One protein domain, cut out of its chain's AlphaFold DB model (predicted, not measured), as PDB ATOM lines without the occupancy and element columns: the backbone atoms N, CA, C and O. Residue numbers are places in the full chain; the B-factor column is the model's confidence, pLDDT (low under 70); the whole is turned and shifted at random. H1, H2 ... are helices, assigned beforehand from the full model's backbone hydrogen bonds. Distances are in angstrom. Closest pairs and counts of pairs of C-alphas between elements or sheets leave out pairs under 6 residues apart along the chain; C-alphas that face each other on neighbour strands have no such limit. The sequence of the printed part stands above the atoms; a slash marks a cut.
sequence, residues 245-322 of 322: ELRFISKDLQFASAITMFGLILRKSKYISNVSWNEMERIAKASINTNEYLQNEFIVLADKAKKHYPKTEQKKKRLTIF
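What this domain is: This is residues 245 to 322 of the 322 residues of the protein "DUF3520 domain-containing protein" of Chitinophagaceae bacterium (UniProt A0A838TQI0). Three helices, H1, H2 and H3, run up and down in a small bundle, their centres making a triangle in which H2 packs on both H1 and H3, and a tail at the end sticks out from the bundle with residues 312 to 322. H1 and H3 run the same way, and H2 runs back between them in the chain. The printed part has 78 residues with three named helices in the order H1, H2, H3 and no named strand, and its class is all helix. The whole is only just loose, close to compact, with a radius of gyration of the C-alphas of 14.0 A, and it spans 46 by 31 by 16 A, only just flat.

Where its parts are: The printed part begins at Glu 245, with C-alpha 245 at (-9.045, 33.885, 9.308). H1 is residues 251 to 266, from C-alpha 251 at (-2.297, 26.125, 16.084), and measures 22.7 A from first to last C-alpha. H2 is residues 277 to 287 and measures 15.4 A. H3 is residues 293 to 308, measures 22.8 A and ends with C-alpha 308 at (21.936, 36.208, 8.131). Residues 309 to 322 hold no named element.

How they stand to each other: The bundle is up and down, each helix running against the one before it in the chain. H1 and H2 form a helical hairpin and touch, the closest C-alphas being those of Lys 251 and Ser 287, 4.8 A apart. Their lines stand at a shallow tilt of 22 degrees, opposite ways. H2 and H3 form a second helical hairpin and touch, H3 with residues 299 to 306 alone; the closest C-alphas are those of Trp 277 and Lys 306, 6.8 A apart. Their tilt is shallow, 11 degrees, opposite ways. H1 and H3 are close but not clearly touching, with the closest C-alphas, those of Phe 262 and Ala 302, 7.3 A apart; they run the same way at a shallow tilt of 28 degrees. In H1 and H2 every O i to N i+4 pair is within hydrogen-bond range; in H3 11 of 12 are.

The domain as a whole: The two C-alphas farthest apart are those of Asn 291 and Ile 321, at 47.3 A. Residues 312 to 322 stand free; the body without them spans 32 by 27 by 15 A, with a radius of gyration of 11.6 A. The link from H1 to H2 is short, with 10 residues, and the link from H2 to H3 is tight, with 5. The printed part has no cut and ends at Phe 322, the chain's last residue. The mean pLDDT of the printed part is 81.7, and this predicted model has low confidence, under 70, at residues 271 to 273 and 310 to 322.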
ATOM      1  N   GLU A 245     -10.221  33.040   9.117       88.25
ATOM      2  CA  GLU A 245      -9.045  33.885   9.308       88.25
ATOM      3  C   GLU A 245      -7.944  33.118  10.058       88.25
ATOM      4  O   GLU A 245      -8.207  32.387  11.015       88.25
ATOM      5  N   LEU A 246      -6.681  33.380   9.704       89.19
ATOM      6  CA  LEU A 246      -5.504  32.700  10.264       89.19
ATOM      7  C   LEU A 246      -5.461  32.668  11.804       89.19
ATOM      8  O   LEU A 246      -4.897  31.751  12.385       89.19
ATOM      9  N   ARG A 247      -6.033  33.660  12.495       89.56
ATOM     10  CA  ARG A 247      -6.049  33.696  13.970       89.56
ATOM     11  C   ARG A 247      -7.018  32.697  14.612       89.56
ATOM     12  O   ARG A 247      -6.874  32.432  15.803       89.56
ATOM     13  N   PHE A 248      -8.001  32.200  13.860       91.31
ATOM     14  CA  PHE A 248      -9.051  31.306  14.353       91.31
ATOM     15  C   PHE A 248      -8.803  29.836  14.004       91.31
ATOM     16  O   PHE A 248      -9.266  28.969  14.742       91.31
ATOM     17  N   ILE A 249      -8.006  29.550  12.969       94.06
ATOM     18  CA  ILE A 249      -7.636  28.171  12.623       94.06
ATOM     19  C   ILE A 249      -6.741  27.532  13.695       94.06
ATOM     20  O   ILE A 249      -6.154  28.216  14.541       94.06
ATOM     21  N   SER A 250      -6.585  26.206  13.643       95.19
ATOM     22  CA  SER A 250      -5.780  25.454  14.612       95.19
ATOM     23  C   SER A 250      -4.325  25.938  14.692       95.19
ATOM     24  O   SER A 250      -3.735  26.402  13.712       95.19
ATOM     25  N   LYS A 251      -3.709  25.774  15.869       95.50
ATOM     26  CA  LYS A 251      -2.297  26.125  16.084       95.50
ATOM     27  C   LYS A 251      -1.353  25.419  15.108       95.50
ATOM     28  O   LYS A 251      -0.413  26.045  14.633       95.50
ATOM     29  N   ASP A 252      -1.634  24.168  14.754       93.56
ATOM     30  CA  ASP A 252      -0.818  23.413  13.798       93.56
ATOM     31  C   ASP A 252      -0.855  24.033  12.395       93.56
ATOM     32  O   ASP A 252       0.185  24.163  11.750       93.56
ATOM     33  N   LEU A 253      -2.023  24.499  11.936       93.94
ATOM     34  CA  LEU A 253      -2.147  25.180  10.643       93.94
ATOM     35  C   LEU A 253      -1.515  26.578  10.662       93.94
ATOM     36  O   LEU A 253      -0.900  26.991   9.675       93.94
ATOM     37  N   GLN A 254      -1.602  27.289  11.789       95.56
ATOM     38  CA  GLN A 254      -0.879  28.551  11.977       95.56
ATOM     39  C   GLN A 254       0.639  28.334  11.913       95.56
ATOM     40  O   GLN A 254       1.350  29.074  11.231       95.56
ATOM     41  N   PHE A 255       1.134  27.281  12.565       95.94
ATOM     42  CA  PHE A 255       2.549  26.927  12.555       95.94
ATOM     43  C   PHE A 255       3.029  26.508  11.158       95.94
ATOM     44  O   PHE A 255       4.042  27.017  10.678       95.94
ATOM     45  N   ALA A 256       2.264  25.667  10.454       93.94
ATOM     46  CA  ALA A 256       2.540  25.292   9.065       93.94
ATOM     47  C   ALA A 256       2.563  26.513   8.124       93.94
ATOM     48  O   ALA A 256       3.410  26.603   7.228       93.94
ATOM     49  N   SER A 257       1.682  27.492   8.358       93.19
ATOM     50  CA  SER A 257       1.687  28.768   7.636       93.19
ATOM     51  C   SER A 257       2.987  29.543   7.883       93.19
ATOM     52  O   SER A 257       3.606  30.014   6.928       93.19
ATOM     53  N   ALA A 258       3.464  29.614   9.132       94.88
ATOM     54  CA  ALA A 258       4.730  30.271   9.458       94.88
ATOM     55  C   ALA A 258       5.946  29.576   8.814       94.88
ATOM     56  O   ALA A 258       6.814  30.254   8.263       94.88
ATOM     57  N   ILE A 259       5.986  28.238   8.805       94.50
ATOM     58  CA  ILE A 259       7.019  27.461   8.092       94.50
ATOM     59  C   ILE A 259       6.987  27.765   6.587       94.50
ATOM     60  O   ILE A 259       8.030  27.997   5.970       94.50
ATOM     61  N   THR A 260       5.795  27.820   5.992       92.56
ATOM     62  CA  THR A 260       5.626  28.140   4.568       92.56
ATOM     63  C   THR A 260       6.135  29.550   4.259       92.56
ATOM     64  O   THR A 260       6.927  29.743   3.335       92.56
ATOM     65  N   MET A 261       5.765  30.538   5.082       92.19
ATOM     66  CA  MET A 261       6.281  31.909   4.988       92.19
ATOM     67  C   MET A 261       7.808  31.947   5.094       92.19
ATOM     68  O   MET A 261       8.456  32.625   4.297       92.19
ATOM     69  N   PHE A 262       8.390  31.209   6.042       93.81
ATOM     70  CA  PHE A 262       9.836  31.112   6.224       93.81
ATOM     71  C   PHE A 262      10.541  30.596   4.961       93.81
ATOM     72  O   PHE A 262      11.457  31.250   4.456       93.81
ATOM     73  N   GLY A 263      10.060  29.487   4.388       90.75
ATOM     74  CA  GLY A 263      10.592  28.933   3.141       90.75
ATOM     75  C   GLY A 263      10.487  29.907   1.962       90.75
ATOM     76  O   GLY A 263      11.451  30.087   1.211       90.75
ATOM     77  N   LEU A 264       9.353  30.601   1.823       88.56
ATOM     78  CA  LEU A 264       9.158  31.608   0.777       88.56
ATOM     79  C   LEU A 264      10.121  32.797   0.922       88.56
ATOM     80  O   LEU A 264      10.674  33.252  -0.086       88.56
ATOM     81  N   ILE A 265      10.345  33.280   2.153       90.50
ATOM     82  CA  ILE A 265      11.296  34.362   2.450       90.50
ATOM     83  C   ILE A 265      12.716  33.949   2.052       90.50
ATOM     84  O   ILE A 265      13.386  34.702   1.341       90.50
ATOM     85  N   LEU A 266      13.164  32.758   2.464       89.50
ATOM     86  CA  LEU A 266      14.503  32.251   2.147       89.50
ATOM     87  C   LEU A 266      14.726  32.097   0.640       89.50
ATOM     88  O   LEU A 266      15.782  32.466   0.128       89.50
ATOM     89  N   ARG A 267      13.707  31.625  -0.088       86.25
ATOM     90  CA  ARG A 267      13.738  31.506  -1.555       86.25
ATOM     91  C   ARG A 267      13.684  32.857  -2.276       86.25
ATOM     92  O   ARG A 267      13.786  32.876  -3.500       86.25
ATOM     93  N   LYS A 268      13.503  33.976  -1.557       84.75
ATOM     94  CA  LYS A 268      13.253  35.312  -2.128       84.75
ATOM     95  C   LYS A 268      12.191  35.254  -3.230       84.75
ATOM     96  O   LYS A 268      12.371  35.827  -4.304       84.75
ATOM     97  N   SER A 269      11.116  34.505  -2.976       81.75
ATOM     98  CA  SER A 269      10.072  34.283  -3.973       81.75
ATOM     99  C   SER A 269       9.573  35.623  -4.536       81.75
ATOM    100  O   SER A 269       9.384  36.597  -3.814       81.75
ATOM    101  N   LYS A 270       9.352  35.712  -5.847       75.62
ATOM    102  CA  LYS A 270       8.814  36.939  -6.467       75.62
ATOM    103  C   LYS A 270       7.352  37.213  -6.079       75.62
ATOM    104  O   LYS A 270       6.831  38.282  -6.368       75.62
ATOM    105  N   TYR A 271       6.721  36.256  -5.402       69.00
ATOM    106  CA  TYR A 271       5.312  36.269  -5.030       69.00
ATOM    107  C   TYR A 271       5.060  36.619  -3.549       69.00
ATOM    108  O   TYR A 271       3.926  36.613  -3.096       69.00
ATOM    109  N   ILE A 272       6.104  36.963  -2.781       68.12
ATOM    110  CA  ILE A 272       6.006  37.419  -1.375       68.12
ATOM    111  C   ILE A 272       6.038  38.949  -1.269       68.12
ATOM    112  O   ILE A 272       6.892  39.521  -0.581       68.12
ATOM    113  N   SER A 273       5.101  39.627  -1.933       63.22
ATOM    114  CA  SER A 273       4.947  41.083  -1.793       63.22
ATOM    115  C   SER A 273       4.601  41.490  -0.352       63.22
ATOM    116  O   SER A 273       5.102  42.508   0.122       63.22
ATOM    117  N   ASN A 274       3.855  40.649   0.379       70.31
ATOM    118  CA  ASN A 274       3.306  40.999   1.697       70.31
ATOM    119  C   ASN A 274       3.879  40.207   2.888       70.31
ATOM    120  O   ASN A 274       3.618  40.565   4.030       70.31
ATOM    121  N   VAL A 275       4.701  39.175   2.671       81.62
ATOM    122  CA  VAL A 275       5.238  38.349   3.771       81.62
ATOM    123  C   VAL A 275       6.471  39.006   4.396       81.62
ATOM    124  O   VAL A 275       7.454  39.288   3.703       81.62
ATOM    125  N   SER A 276       6.472  39.225   5.714       87.69
ATOM    126  CA  SER A 276       7.614  39.798   6.444       87.69
ATOM    127  C   SER A 276       8.204  38.834   7.478       87.69
ATOM    128  O   SER A 276       7.494  38.011   8.052       87.69
ATOM    129  N   TRP A 277       9.505  38.981   7.759       91.19
ATOM    130  CA  TRP A 277      10.187  38.254   8.838       91.19
ATOM    131  C   TRP A 277       9.475  38.424  10.189       91.19
ATOM    132  O   TRP A 277       9.285  37.452  10.909       91.19
ATOM    133  N   ASN A 278       9.050  39.651  10.513       91.75
ATOM    134  CA  ASN A 278       8.394  39.963  11.786       91.75
ATOM    135  C   ASN A 278       7.021  39.295  11.911       91.75
ATOM    136  O   ASN A 278       6.659  38.826  12.986       91.75
ATOM    137  N   GLU A 279       6.245  39.266  10.829       91.12
ATOM    138  CA  GLU A 279       4.934  38.625  10.838       91.12
ATOM    139  C   GLU A 279       5.049  37.105  10.952       91.12
ATOM    140  O   GLU A 279       4.360  36.514  11.779       91.12
ATOM    141  N   MET A 280       5.965  36.498  10.191       94.44
ATOM    142  CA  MET A 280       6.256  35.067  10.280       94.44
ATOM    143  C   MET A 280       6.676  34.674  11.704       94.44
ATOM    144  O   MET A 280       6.090  33.758  12.274       94.44
ATOM    145  N   GLU A 281       7.607  35.409  12.324       94.62
ATOM    146  CA  GLU A 281       8.025  35.156  13.712       94.62
ATOM    147  C   GLU A 281       6.877  35.314  14.711       94.62
ATOM    148  O   GLU A 281       6.774  34.532  15.655       94.62
ATOM    149  N   ARG A 282       6.015  36.322  14.522       94.38
ATOM    150  CA  ARG A 282       4.851  36.551  15.387       94.38
ATOM    151  C   ARG A 282       3.885  35.371  15.328       94.38
ATOM    152  O   ARG A 282       3.441  34.921  16.380       94.38
ATOM    153  N   ILE A 283       3.567  34.888  14.124       95.25
ATOM    154  CA  ILE A 283       2.685  33.729  13.932       95.25
ATOM    155  C   ILE A 283       3.336  32.493  14.552       95.25
ATOM    156  O   ILE A 283       2.716  31.861  15.400       95.25
ATOM    157  N   ALA A 284       4.605  32.218  14.227       96.00
ATOM    158  CA  ALA A 284       5.333  31.070  14.757       96.00
ATOM    159  C   ALA A 284       5.333  31.049  16.295       96.00
ATOM    160  O   ALA A 284       4.916  30.074  16.910       96.00
ATOM    161  N   LYS A 285       5.732  32.151  16.942       95.12
ATOM    162  CA  LYS A 285       5.807  32.239  18.412       95.12
ATOM    163  C   LYS A 285       4.440  32.067  19.086       95.12
ATOM    164  O   LYS A 285       4.383  31.551  20.196       95.12
ATOM    165  N   ALA A 286       3.353  32.481  18.433       95.19
ATOM    166  CA  ALA A 286       1.996  32.303  18.950       95.19
ATOM    167  C   ALA A 286       1.452  30.875  18.750       95.19
ATOM    168  O   ALA A 286       0.602  30.423  19.527       95.19
ATOM    169  N   SER A 287       1.933  30.167  17.725       96.44
ATOM    170  CA  SER A 287       1.392  28.876  17.306       96.44
ATOM    171  C   SER A 287       2.119  27.667  17.894       96.44
ATOM    172  O   SER A 287       1.495  26.618  18.016       96.44
ATOM    173  N   ILE A 288       3.401  27.777  18.269       96.06
ATOM    174  CA  ILE A 288       4.160  26.605  18.728       96.06
ATOM    175  C   ILE A 288       3.607  25.971  20.015       96.06
ATOM    176  O   ILE A 288       3.107  26.639  20.926       96.06
ATOM    177  N   ASN A 289       3.780  24.658  20.117       94.00
ATOM    178  CA  ASN A 289       3.731  23.900  21.353       94.00
ATOM    179  C   ASN A 289       5.129  23.891  21.985       94.00
ATOM    180  O   ASN A 289       6.056  23.271  21.470       94.00
ATOM    181  N   THR A 290       5.282  24.548  23.134       90.31
ATOM    182  CA  THR A 290       6.578  24.672  23.820       90.31
ATOM    183  C   THR A 290       7.121  23.348  24.356       90.31
ATOM    184  O   THR A 290       8.303  23.279  24.678       90.31
ATOM    185  N   ASN A 291       6.305  22.294  24.427       91.31
ATOM    186  CA  ASN A 291       6.764  20.954  24.796       91.31
ATOM    187  C   ASN A 291       7.356  20.181  23.603       91.31
ATOM    188  O   ASN A 291       7.988  19.147  23.803       91.31
ATOM    189  N   GLU A 292       7.183  20.676  22.372       88.38
ATOM    190  CA  GLU A 292       7.694  20.036  21.160       88.38
ATOM    191  C   GLU A 292       9.049  20.622  20.762       88.38
ATOM    192  O   GLU A 292       9.158  21.784  20.363       88.38
ATOM    193  N   TYR A 293      10.100  19.805  20.842       87.12
ATOM    194  CA  TYR A 293      11.472  20.236  20.557       87.12
ATOM    195  C   TYR A 293      11.610  20.924  19.189       87.12
ATOM    196  O   TYR A 293      12.109  22.045  19.126       87.12
ATOM    197  N   LEU A 294      11.113  20.294  18.121       87.44
ATOM    198  CA  LEU A 294      11.273  20.780  16.743       87.44
ATOM    199  C   LEU A 294      10.575  22.118  16.507       87.44
ATOM    200  O   LEU A 294      11.069  22.972  15.776       87.44
ATOM    201  N   GLN A 295       9.433  22.329  17.161       93.25
ATOM    202  CA  GLN A 295       8.718  23.594  17.048       93.25
ATOM    203  C   GLN A 295       9.496  24.729  17.724       93.25
ATOM    204  O   GLN A 295       9.590  25.826  17.177       93.25
ATOM    205  N   ASN A 296      10.119  24.459  18.874       91.88
ATOM    206  CA  ASN A 296      11.004  25.422  19.533       91.88
ATOM    207  C   ASN A 296      12.289  25.674  18.729       91.88
ATOM    208  O   ASN A 296      12.742  26.812  18.617       91.88
ATOM    209  N   GLU A 297      12.876  24.621  18.165       90.75
ATOM    210  CA  GLU A 297      14.091  24.698  17.355       90.75
ATOM    211  C   GLU A 297      13.868  25.536  16.088       90.75
ATOM    212  O   GLU A 297      14.684  26.408  15.782       90.75
ATOM    213  N   PHE A 298      12.701  25.410  15.445       94.56
ATOM    214  CA  PHE A 298      12.301  26.277  14.335       94.56
ATOM    215  C   PHE A 298      12.338  27.771  14.693       94.56
ATOM    216  O   PHE A 298      12.778  28.579  13.877       94.56
ATOM    217  N   ILE A 299      11.937  28.165  15.909       94.75
ATOM    218  CA  ILE A 299      12.023  29.574  16.338       94.75
ATOM    219  C   ILE A 299      13.480  30.046  16.373       94.75
ATOM    220  O   ILE A 299      13.792  31.138  15.896       94.75
ATOM    221  N   VAL A 300      14.384  29.213  16.890       92.75
ATOM    222  CA  VAL A 300      15.821  29.518  16.927       92.75
ATOM    223  C   VAL A 300      16.390  29.611  15.510       92.75
ATOM    224  O   VAL A 300      17.173  30.521  15.219       92.75
ATOM    225  N   LEU A 301      15.988  28.700  14.620       92.00
ATOM    226  CA  LEU A 301      16.385  28.704  13.215       92.00
ATOM    227  C   LEU A 301      15.895  29.968  12.497       92.00
ATOM    228  O   LEU A 301      16.680  30.623  11.812       92.00
ATOM    229  N   ALA A 302      14.632  30.346  12.695       93.69
ATOM    230  CA  ALA A 302      14.030  31.549  12.136       93.69
ATOM    231  C   ALA A 302      14.768  32.821  12.582       93.69
ATOM    232  O   ALA A 302      15.162  33.632  11.737       93.69
ATOM    233  N   ASP A 303      15.044  32.952  13.884       91.56
ATOM    234  CA  ASP A 303      15.774  34.089  14.451       91.56
ATOM    235  C   ASP A 303      17.222  34.163  13.903       91.56
ATOM    236  O   ASP A 303      17.731  35.251  13.607       91.56
ATOM    237  N   LYS A 304      17.911  33.019  13.742       91.88
ATOM    238  CA  LYS A 304      19.248  32.956  13.115       91.88
ATOM    239  C   LYS A 304      19.187  33.371  11.648       91.88
ATOM    240  O   LYS A 304      19.942  34.241  11.216       91.88
ATOM    241  N   ALA A 305      18.275  32.784  10.883       92.00
ATOM    242  CA  ALA A 305      18.133  33.054   9.462       92.00
ATOM    243  C   ALA A 305      17.805  34.528   9.191       92.00
ATOM    244  O   ALA A 305      18.403  35.121   8.299       92.00
ATOM    245  N   LYS A 306      16.957  35.169  10.002       91.19
ATOM    246  CA  LYS A 306      16.682  36.610   9.895       91.19
ATOM    247  C   LYS A 306      17.935  37.474  10.049       91.19
ATOM    248  O   LYS A 306      18.066  38.477   9.348       91.19
ATOM    249  N   LYS A 307      18.860  37.096  10.941       89.50
ATOM    250  CA  LYS A 307      20.142  37.801  11.137       89.50
ATOM    251  C   LYS A 307      21.072  37.658   9.932       89.50
ATOM    252  O   LYS A 307      21.767  38.610   9.596       89.50
ATOM    253  N   HIS A 308      21.079  36.491   9.288       87.69
ATOM    254  CA  HIS A 308      21.936  36.208   8.131       87.69
ATOM    255  C   HIS A 308      21.336  36.670   6.794       87.69
ATOM    256  O   HIS A 308      22.076  37.027   5.879       87.69
ATOM    257  N   TYR A 309      20.008  36.709   6.689       83.19
ATOM    258  CA  TYR A 309      19.262  37.077   5.487       83.19
ATOM    259  C   TYR A 309      18.270  38.224   5.752       83.19
ATOM    260  O   TYR A 309      17.071  38.089   5.459       83.19
ATOM    261  N   PRO A 310      18.717  39.374   6.296       69.06
ATOM    262  CA  PRO A 310      17.828  40.509   6.475       69.06
ATOM    263  C   PRO A 310      17.289  40.928   5.103       69.06
ATOM    264  O   PRO A 310      18.046  41.068   4.137       69.06
ATOM    265  N   LYS A 311      15.966  41.127   4.992       63.16
ATOM    266  CA  LYS A 311      15.409  41.829   3.829       63.16
ATOM    267  C   LYS A 311      16.109  43.190   3.793       63.16
ATOM    268  O   LYS A 311      15.910  43.991   4.700       63.16
ATOM    269  N   THR A 312      16.908  43.468   2.763       49.16
ATOM    270  CA  THR A 312      17.172  44.856   2.369       49.16
ATOM    271  C   THR A 312      15.804  45.493   2.197       49.16
ATOM    272  O   THR A 312      15.066  45.084   1.298       49.16
ATOM    273  N   GLU A 313      15.428  46.404   3.094       44.06
ATOM    274  CA  GLU A 313      14.212  47.194   2.958       44.06
ATOM    275  C   GLU A 313      14.244  47.841   1.574       44.06
ATOM    276  O   GLU A 313      14.982  48.796   1.322       44.06
ATOM    277  N   GLN A 314      13.474  47.297   0.631       40.59
ATOM    278  CA  GLN A 314      13.152  48.038  -0.570       40.59
ATOM    279  C   GLN A 314      12.407  49.273  -0.079       40.59
ATOM    280  O   GLN A 314      11.302  49.166   0.457       40.59
ATOM    281  N   LYS A 315      13.065  50.434  -0.195       34.38
ATOM    282  CA  LYS A 315      12.478  51.749   0.059       34.38
ATOM    283  C   LYS A 315      11.047  51.737  -0.464       34.38
ATOM    284  O   LYS A 315      10.848  51.604  -1.671       34.38
ATOM    285  N   LYS A 316      10.076  51.892   0.442       36.56
ATOM    286  CA  LYS A 316       8.679  52.170   0.104       36.56
ATOM    287  C   LYS A 316       8.660  53.299  -0.929       36.56
ATOM    288  O   LYS A 316       8.784  54.468  -0.566       36.56
ATOM    289  N   LYS A 317       8.476  52.978  -2.211       34.09
ATOM    290  CA  LYS A 317       7.873  53.939  -3.127       34.09
ATOM    291  C   LYS A 317       6.413  53.997  -2.715       34.09
ATOM    292  O   LYS A 317       5.637  53.103  -3.024       34.09
ATOM    293  N   ARG A 318       6.078  55.037  -1.946       38.47
ATOM    294  CA  ARG A 318       4.709  55.542  -1.870       38.47
ATOM    295  C   ARG A 318       4.207  55.677  -3.305       38.47
ATOM    296  O   ARG A 318       4.701  56.528  -4.038       38.47
ATOM    297  N   LEU A 319       3.248  54.849  -3.675       29.06
ATOM    298  CA  LEU A 319       2.289  55.160  -4.716       29.06
ATOM    299  C   LEU A 319       0.926  54.909  -4.093       29.06
ATOM    300  O   LEU A 319       0.451  53.787  -3.971       29.06
ATOM    301  N   THR A 320       0.386  56.005  -3.575       29.56
ATOM    302  CA  THR A 320      -1.043  56.270  -3.497       29.56
ATOM    303  C   THR A 320      -1.702  55.870  -4.819       29.56
ATOM    304  O   THR A 320      -1.110  56.161  -5.861       29.56
ATOM    305  N   ILE A 321      -2.902  55.279  -4.763       28.52
ATOM    306  CA  ILE A 321      -4.123  55.602  -5.540       28.52
ATOM    307  C   ILE A 321      -5.052  54.360  -5.555       28.52
ATOM    308  O   ILE A 321      -4.618  53.302  -5.993       28.52
ATOM    309  N   PHE A 322      -6.271  54.586  -5.031       31.95
ATOM    310  CA  PHE A 322      -7.553  53.841  -5.000       31.95
ATOM    311  C   PHE A 322      -7.580  52.309  -5.033       31.95
ATOM    312  O   PHE A 322      -7.266  51.718  -6.085       31.95
TER     313      PHE A 322